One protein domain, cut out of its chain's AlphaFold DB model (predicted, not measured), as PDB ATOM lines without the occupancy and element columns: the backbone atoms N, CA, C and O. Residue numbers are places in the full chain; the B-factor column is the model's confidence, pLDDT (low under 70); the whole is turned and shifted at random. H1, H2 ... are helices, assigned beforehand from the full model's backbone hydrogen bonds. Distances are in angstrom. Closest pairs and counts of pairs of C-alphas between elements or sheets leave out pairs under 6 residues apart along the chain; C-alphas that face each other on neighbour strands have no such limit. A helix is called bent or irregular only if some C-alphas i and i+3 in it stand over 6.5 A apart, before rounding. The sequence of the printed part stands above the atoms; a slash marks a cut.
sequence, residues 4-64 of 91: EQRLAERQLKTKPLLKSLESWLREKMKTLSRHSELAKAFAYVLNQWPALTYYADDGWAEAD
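This is residues 4 to 64 of the 91 residues of the protein "Transposase" of Klebsiella pneumoniae (UniProt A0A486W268). A long helix, H1, bent near its first third, runs along one side of a slim rod; at its far end the backbone turns and comes back beside it as two shorter helices, H2 and then H3, in a loose helical hairpin. H2 packs on the later arm of H1, while H3 comes back towards the earlier arm, and residues 57 to 64 follow as a tail with no named element. The printed part has 61 residues with three named helices, in the order H1, H2, H3, and no named strand; the class is all helix. It is loose, with a radius of gyration of the C-alphas of 13.7 A, and spans 43 by 17 by 13 A.

H1, residues 4 to 31, was assigned as one helix by its hydrogen bonds, but it is bent: C-alphas 12 and 15 are 6.5 A apart. Its arms, H1a with residues 4 to 12 and H1b with residues 15 to 31, stand at a steep tilt of 38 degrees. H2, residues 37 to 47, touches H1b, which takes part with residues 22 to 29 alone; the closest C-alphas, those of Met 29 and Ala 39, are 6.0 A apart. The two form a helical hairpin, running opposite ways at a steep tilt of 39 degrees. H1a and H2 are apart. H3, residues 49 to 56, and H2 meet only through their link. H3 is close to H1b but not clearly touching it: their closest C-alphas, those of Lys 15 and Ala 56, are 6.5 A apart, and the two run opposite ways at a shallow tilt of 18 degrees. H1a and H3 only just touch, with 3 pairs of C-alphas within 8 A; the closest, those of Arg 10 and Ala 56, are 5.4 A apart. They run opposite ways at a steep tilt of 53 degrees. Every O i to N i+4 pair is within hydrogen-bond range in H1a and H2, against 12 of 13 in H1b and 2 of 4 in H3.

H1a begins at C-alpha 4, at (123.146, 183.857, 180.211), and is 12.2 A long. H1b is 24.9 A long and ends at C-alpha 31, at (137.462, 188.098, 143.610). H2 measures 15.3 A. H3 measures 11.7 A and ends at C-alpha 56, at (125.433, 183.340, 169.144); it is irregular, with C-alphas 52 and 55 7.2 A apart.

The two C-alphas farthest apart, those of Gln 5 and His 35, are 43.7 A apart, while the first and last printed, those of Glu 4 and Asp 64, are 17.9 A apart. The printed part has no cut, and the links H1 to H2 and H2 to H3 are tight. The mean pLDDT of the printed part is 85.9; residues 34, 63 and 64 are under 70.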
ATOM      1  N   GLU A   4     122.594 182.496 180.226       82.88
ATOM      2  CA  GLU A   4     123.146 183.857 180.211       82.88
ATOM      3  C   GLU A   4     124.678 183.886 180.162       82.88
ATOM      4  O   GLU A   4     125.259 184.655 179.399       82.88
ATOM      5  N   GLN A   5     125.352 183.008 180.913       84.81
ATOM      6  CA  GLN A   5     126.816 182.910 180.882       84.81
ATOM      7  C   GLN A   5     127.311 182.391 179.527       84.81
ATOM      8  O   GLN A   5     128.286 182.912 178.987       84.81
ATOM      9  N   ARG A   6     126.601 181.415 178.940       84.56
ATOM     10  CA  ARG A   6     126.900 180.933 177.582       84.56
ATOM     11  C   ARG A   6     126.718 182.035 176.545       84.56
ATOM     12  O   ARG A   6     127.562 182.173 175.665       84.56
ATOM     13  N   LEU A   7     125.642 182.814 176.651       87.25
ATOM     14  CA  LEU A   7     125.378 183.931 175.750       87.25
ATOM     15  C   LEU A   7     126.474 184.996 175.852       87.25
ATOM     16  O   LEU A   7     127.020 185.397 174.830       87.25
ATOM     17  N   ALA A   8     126.845 185.402 177.069       86.69
ATOM     18  CA  ALA A   8     127.895 186.392 177.290       86.69
ATOM     19  C   ALA A   8     129.239 185.944 176.689       86.69
ATOM     20  O   ALA A   8     129.913 186.717 176.008       86.69
ATOM     21  N   GLU A   9     129.611 184.675 176.873       88.44
ATOM     22  CA  GLU A   9     130.839 184.131 176.294       88.44
ATOM     23  C   GLU A   9     130.788 184.075 174.758       88.44
ATOM     24  O   GLU A   9     131.757 184.453 174.092       88.44
ATOM     25  N   ARG A  10     129.648 183.672 174.179       88.12
ATOM     26  CA  ARG A  10     129.437 183.654 172.722       88.12
ATOM     27  C   ARG A  10     129.459 185.062 172.124       88.12
ATOM     28  O   ARG A  10     130.070 185.268 171.077       88.12
ATOM     29  N   GLN A  11     128.863 186.045 172.788       86.94
ATOM     30  CA  GLN A  11     128.912 187.437 172.342       86.94
ATOM     31  C   GLN A  11     130.331 188.013 172.414       86.94
ATOM     32  O   GLN A  11     130.741 188.746 171.515       86.94
ATOM     33  N   LEU A  12     131.106 187.652 173.438       89.06
ATOM     34  CA  LEU A  12     132.466 188.158 173.600       89.06
ATOM     35  C   LEU A  12     133.458 187.508 172.625       89.06
ATOM     36  O   LEU A  12     134.307 188.194 172.061       89.06
ATOM     37  N   LYS A  13     133.372 186.187 172.434       88.81
ATOM     38  CA  LYS A  13     134.369 185.413 171.676       88.81
ATOM     39  C   LYS A  13     133.899 185.045 170.271       88.81
ATOM     40  O   LYS A  13     134.651 185.185 169.313       88.81
ATOM     41  N   THR A  14     132.660 184.585 170.131       87.75
ATOM     42  CA  THR A  14     132.154 183.985 168.885       87.75
ATOM     43  C   THR A  14     131.643 185.031 167.895       87.75
ATOM     44  O   THR A  14     131.989 184.973 166.716       87.75
ATOM     45  N   LYS A  15     130.882 186.038 168.344       88.19
ATOM     46  CA  LYS A  15     130.400 187.150 167.496       88.19
ATOM     47  C   LYS A  15     131.496 187.862 166.689       88.19
ATOM     48  O   LYS A  15     131.281 188.052 165.489       88.19
ATOM     49  N   PRO A  16     132.652 188.258 167.261       91.81
ATOM     50  CA  PRO A  16     133.694 188.913 166.471       91.81
ATOM     51  C   PRO A  16     134.299 187.981 165.413       91.81
ATOM     52  O   PRO A  16     134.569 188.430 164.300       91.81
ATOM     53  N   LEU A  17     134.441 186.684 165.710       90.06
ATOM     54  CA  LEU A  17     134.919 185.689 164.745       90.06
ATOM     55  C   LEU A  17     133.927 185.493 163.595       90.06
ATOM     56  O   LEU A  17     134.333 185.503 162.435       90.06
ATOM     57  N   LEU A  18     132.630 185.389 163.902       90.06
ATOM     58  CA  LEU A  18     131.574 185.307 162.892       90.06
ATOM     59  C   LEU A  18     131.595 186.545 161.992       90.06
ATOM     60  O   LEU A  18     131.635 186.414 160.773       90.06
ATOM     61  N   LYS A  19     131.672 187.747 162.569       90.88
ATOM     62  CA  LYS A  19     131.760 188.991 161.794       90.88
ATOM     63  C   LYS A  19     133.000 189.030 160.894       90.88
ATOM     64  O   LYS A  19     132.910 189.450 159.740       90.88
ATOM     65  N   SER A  20     134.148 188.572 161.398       92.31
ATOM     66  CA  SER A  20     135.378 188.469 160.606       92.31
ATOM     67  C   SER A  20     135.223 187.482 159.446       92.31
ATOM     68  O   SER A  20     135.652 187.778 158.331       92.31
ATOM     69  N   LEU A  21     134.590 186.332 159.685       90.50
ATOM     70  CA  LEU A  21     134.321 185.328 158.658       90.50
ATOM     71  C   LEU A  21     133.355 185.860 157.592       90.50
ATOM     72  O   LEU A  21     133.602 185.673 156.402       90.50
ATOM     73  N   GLU A  22     132.296 186.566 157.998       91.81
ATOM     74  CA  GLU A  22     131.348 187.193 157.073       91.81
ATOM     75  C   GLU A  22     132.050 188.184 156.144       91.81
ATOM     76  O   GLU A  22     131.872 188.144 154.925       91.81
ATOM     77  N   SER A  23     132.870 189.065 156.725       93.31
ATOM     78  CA  SER A  23     133.638 190.054 155.972       93.31
ATOM     79  C   SER A  23     134.552 189.367 154.964       93.31
ATOM     80  O   SER A  23     134.519 189.692 153.779       93.31
ATOM     81  N   TRP A  24     135.292 188.351 155.410       92.75
ATOM     82  CA  TRP A  24     136.194 187.593 154.553       92.75
ATOM     83  C   TRP A  24     135.456 186.888 153.406       92.75
ATOM     84  O   TRP A  24     135.899 186.956 152.260       92.75
ATOM     85  N   LEU A  25     134.299 186.269 153.668       90.25
ATOM     86  CA  LEU A  25     133.470 185.642 152.631       90.25
ATOM     87  C   LEU A  25     133.001 186.666 151.592       90.25
ATOM     88  O   LEU A  25     133.099 186.418 150.388       90.25
ATOM     89  N   ARG A  26     132.535 187.836 152.044       90.56
ATOM     90  CA  ARG A  26     132.090 188.929 151.165       90.56
ATOM     91  C   ARG A  26     133.235 189.497 150.331       90.56
ATOM     92  O   ARG A  26     133.031 189.806 149.159       90.56
ATOM     93  N   GLU A  27     134.431 189.621 150.899       92.69
ATOM     94  CA  GLU A  27     135.627 190.054 150.174       92.69
ATOM     95  C   GLU A  27     136.067 189.023 149.137       92.69
ATOM     96  O   GLU A  27     136.282 189.374 147.975       92.69
ATOM     97  N   LYS A  28     136.123 187.739 149.510       88.38
ATOM     98  CA  LYS A  28     136.463 186.662 148.573       88.38
ATOM     99  C   LYS A  28     135.463 186.565 147.433       88.38
ATOM    100  O   LYS A  28     135.879 186.409 146.287       88.38
ATOM    101  N   MET A  29     134.175 186.762 147.700       87.69
ATOM    102  CA  MET A  29     133.152 186.813 146.656       87.69
ATOM    103  C   MET A  29     133.422 187.868 145.574       87.69
ATOM    104  O   MET A  29     133.099 187.618 144.418       87.69
ATOM    105  N   LYS A  30     134.040 189.010 145.907       88.00
ATOM    106  CA  LYS A  30     134.400 190.039 144.910       88.00
ATOM    107  C   LYS A  30     135.502 189.576 143.955       88.00
ATOM    108  O   LYS A  30     135.597 190.085 142.846       88.00
ATOM    109  N   THR A  31     136.337 188.635 144.394       88.69
ATOM    110  CA  THR A  31     137.462 188.098 143.610       88.69
ATOM    111  C   THR A  31     137.084 186.878 142.771       88.69
ATOM    112  O   THR A  31     137.825 186.500 141.866       88.69
ATOM    113  N   LEU A  32     135.941 186.250 143.059       84.75
ATOM    114  CA  LEU A  32     135.496 185.040 142.377       84.75
ATOM    115  C   LEU A  32     134.639 185.370 141.153       84.75
ATOM    116  O   LEU A  32     133.790 186.258 141.175       84.75
ATOM    117  N   SER A  33     134.822 184.590 140.088       82.50
ATOM    118  CA  SER A  33     133.929 184.639 138.931       82.50
ATOM    119  C   SER A  33     132.514 184.205 139.326       82.50
ATOM    120  O   SER A  33     132.335 183.227 140.054       82.50
ATOM    121  N   ARG A  34     131.502 184.889 138.777       69.81
ATOM    122  CA  ARG A  34     130.069 184.599 138.985       69.81
ATOM    123  C   ARG A  34     129.670 183.155 138.668       69.81
ATOM    124  O   ARG A  34     128.685 182.672 139.211       69.81
ATOM    125  N   HIS A  35     130.419 182.479 137.799       76.00
ATOM    126  CA  HIS A  35     130.144 181.098 137.392       76.00
ATOM    127  C   HIS A  35     130.897 180.054 138.224       76.00
ATOM    128  O   HIS A  35     130.752 178.862 137.975       76.00
ATOM    129  N   SER A  36     131.694 180.476 139.208       87.25
ATOM    130  CA  SER A  36     132.387 179.545 140.091       87.25
ATOM    131  C   SER A  36     131.394 178.848 141.021       87.25
ATOM    132  O   SER A  36     130.604 179.504 141.705       87.25
ATOM    133  N   GLU A  37     131.487 177.523 141.120       85.19
ATOM    134  CA  GLU A  37     130.755 176.747 142.128       85.19
ATOM    135  C   GLU A  37     131.064 177.231 143.555       85.19
ATOM    136  O   GLU A  37     130.187 177.248 144.417       85.19
ATOM    137  N   LEU A  38     132.277 177.745 143.791       83.88
ATOM    138  CA  LEU A  38     132.656 178.332 145.075       83.88
ATOM    139  C   LEU A  38     131.892 179.632 145.367       83.88
ATOM    140  O   LEU A  38     131.464 179.857 146.497       83.88
ATOM    141  N   ALA A  39     131.664 180.468 144.350       86.62
ATOM    142  CA  ALA A  39     130.865 181.683 144.503       86.62
ATOM    143  C   ALA A  39     129.399 181.353 144.826       86.62
ATOM    144  O   ALA A  39     128.794 182.020 145.665       86.62
ATOM    145  N   LYS A  40     128.845 180.291 144.223       86.12
ATOM    146  CA  LYS A  40     127.500 179.790 144.553       86.12
ATOM    147  C   LYS A  40     127.421 179.288 145.994       86.12
ATOM    148  O   LYS A  40     126.478 179.637 146.701       86.12
ATOM    149  N   ALA A  41     128.420 178.529 146.449       87.12
ATOM    150  CA  ALA A  41     128.490 178.055 147.828       87.12
ATOM    151  C   ALA A  41     128.570 179.221 148.829       87.12
ATOM    152  O   ALA A  41     127.826 179.249 149.807       87.12
ATOM    153  N   PHE A  42     129.408 180.227 148.562       87.38
ATOM    154  CA  PHE A  42     129.506 181.416 149.413       87.38
ATOM    155  C   PHE A  42     128.212 182.230 149.429       87.38
ATOM    156  O   PHE A  42     127.776 182.652 150.497       87.38
ATOM    157  N   ALA A  43     127.558 182.401 148.278       87.56
ATOM    158  CA  ALA A  43     126.259 183.063 148.209       87.56
ATOM    159  C   ALA A  43     125.192 182.311 149.022       87.56
ATOM    160  O   ALA A  43     124.413 182.941 149.734       87.56
ATOM    161  N   TYR A  44     125.185 180.975 148.969       89.19
ATOM    162  CA  TYR A  44     124.281 180.155 149.774       89.19
ATOM    163  C   TYR A  44     124.525 180.336 151.278       89.19
ATOM    164  O   TYR A  44     123.580 180.601 152.019       89.19
ATOM    165  N   VAL A  45     125.786 180.273 151.720       86.88
ATOM    166  CA  VAL A  45     126.160 180.500 153.126       86.88
ATOM    167  C   VAL A  45     125.738 181.895 153.591       86.88
ATOM    168  O   VAL A  45     125.127 182.024 154.647       86.88
ATOM    169  N   LEU A  46     126.003 182.936 152.793       88.25
ATOM    170  CA  LEU A  46     125.623 184.312 153.131       88.25
ATOM    171  C   LEU A  46     124.100 184.514 153.165       88.25
ATOM    172  O   LEU A  46     123.614 185.308 153.964       88.25
ATOM    173  N   ASN A  47     123.341 183.785 152.344       89.62
ATOM    174  CA  ASN A  47     121.878 183.817 152.378       89.62
ATOM    175  C   ASN A  47     121.312 183.162 153.653       89.62
ATOM    176  O   ASN A  47     120.295 183.600 154.176       89.62
ATOM    177  N   GLN A  48     121.992 182.137 154.176       87.56
ATOM    178  CA  GLN A  48     121.629 181.450 155.425       87.56
ATOM    179  C   GLN A  48     122.297 182.056 156.672       87.56
ATOM    180  O   GLN A  48     122.125 181.554 157.784       87.56
ATOM    181  N   TRP A  49     123.046 183.148 156.517       88.31
ATOM    182  CA  TRP A  49     123.837 183.758 157.584       88.31
ATOM    183  C   TRP A  49     123.042 184.136 158.847       88.31
ATOM    184  O   TRP A  49     123.527 183.855 159.947       88.31
ATOM    185  N   PRO A  50     121.814 184.698 158.754       85.69
ATOM    186  CA  PRO A  50     121.015 184.992 159.944       85.69
ATOM    187  C   PRO A  50     120.695 183.738 160.767       85.69
ATOM    188  O   PRO A  50     120.761 183.772 161.990       85.69
ATOM    189  N   ALA A  51     120.416 182.610 160.104       84.88
ATOM    190  CA  ALA A  51     120.151 181.342 160.778       84.88
ATOM    191  C   ALA A  51     121.430 180.748 161.392       84.88
ATOM    192  O   ALA A  51     121.415 180.292 162.531       84.88
ATOM    193  N   LEU A  52     122.555 180.813 160.672       82.88
ATOM    194  CA  LEU A  52     123.851 180.308 161.143       82.88
ATOM    195  C   LEU A  52     124.394 181.070 162.357       82.88
ATOM    196  O   LEU A  52     125.131 180.503 163.157       82.88
ATOM    197  N   THR A  53     124.064 182.353 162.488       87.19
ATOM    198  CA  THR A  53     124.564 183.207 163.576       87.19
ATOM    199  C   THR A  53     123.599 183.320 164.756       87.19
ATOM    200  O   THR A  53     124.011 183.771 165.823       87.19
ATOM    201  N   TYR A  54     122.364 182.827 164.611       86.00
ATOM    202  CA  TYR A  54     121.310 182.904 165.627       86.00
ATOM    203  C   TYR A  54     121.735 182.330 166.988       86.00
ATOM    204  O   TYR A  54     121.478 182.936 168.026       86.00
ATOM    205  N   TYR A  55     122.472 181.213 167.008       84.38
ATOM    206  CA  TYR A  55     122.906 180.585 168.265       84.38
ATOM    207  C   TYR A  55     123.869 181.449 169.100       84.38
ATOM    208  O   TYR A  55     124.052 181.216 170.298       84.38
ATOM    209  N   ALA A  56     124.540 182.413 168.464       83.88
ATOM    210  CA  ALA A  56     125.433 183.340 169.144       83.88
ATOM    211  C   ALA A  56     124.667 184.496 169.810       83.88
ATOM    212  O   ALA A  56     125.232 185.168 170.671       83.88
ATOM    213  N   ASP A  57     123.405 184.705 169.423       82.62
ATOM    214  CA  ASP A  57     122.496 185.712 169.975       82.62
ATOM    215  C   ASP A  57     121.478 185.122 170.972       82.62
ATOM    216  O   ASP A  57     120.902 185.870 171.760       82.62
ATOM    217  N   ASP A  58     121.315 183.794 171.010       82.88
ATOM    218  CA  ASP A  58     120.440 183.086 171.949       82.88
ATOM    219  C   ASP A  58     121.224 182.070 172.809       82.88
ATOM    220  O   ASP A  58     121.848 181.129 172.314       82.88
ATOM    221  N   GLY A  59     121.192 182.249 174.133       77.75
ATOM    222  CA  GLY A  59     121.861 181.372 175.105       77.75
ATOM    223  C   GLY A  59     121.203 179.997 175.293       77.75
ATOM    224  O   GLY A  59     121.799 179.110 175.927       77.75
ATOM    225  N   TRP A  60     119.985 179.826 174.768       80.56
ATOM    226  CA  TRP A  60     119.235 178.568 174.743       80.56
ATOM    227  C   TRP A  60     119.420 177.791 173.448       80.56
ATOM    228  O   TRP A  60     119.260 176.573 173.445       80.56
ATOM    229  N   ALA A  61     119.781 178.476 172.367       78.88
ATOM    230  CA  ALA A  61     120.070 177.833 171.104       78.88
ATOM    231  C   ALA A  61     121.360 177.009 171.202       78.88
ATOM    232  O   ALA A  61     122.399 177.465 171.705       78.88
ATOM    233  N   GLU A  62     121.292 175.781 170.698       74.94
ATOM    234  CA  GLU A  62     122.466 174.933 170.552       74.94
ATOM    235  C   GLU A  62     123.286 175.385 169.340       74.94
ATOM    236  O   GLU A  62     122.749 175.837 168.328       74.94
ATOM    237  N   ALA A  63     124.612 175.319 169.470       69.38
ATOM    238  CA  ALA A  63     125.525 175.713 168.395       69.38
ATOM    239  C   ALA A  63     125.612 174.652 167.289       69.38
ATOM    240  O   ALA A  63     126.091 174.937 166.192       69.38
ATOM    241  N   ASP A  64     125.176 173.429 167.589       68.31
ATOM    242  CA  ASP A  64     125.150 172.319 166.657       68.31
ATOM    243  C   ASP A  64     123.732 172.040 166.151       68.31
ATOM    244  O   ASP A  64     122.727 172.278 166.821       68.31
TER     245      ASP A  64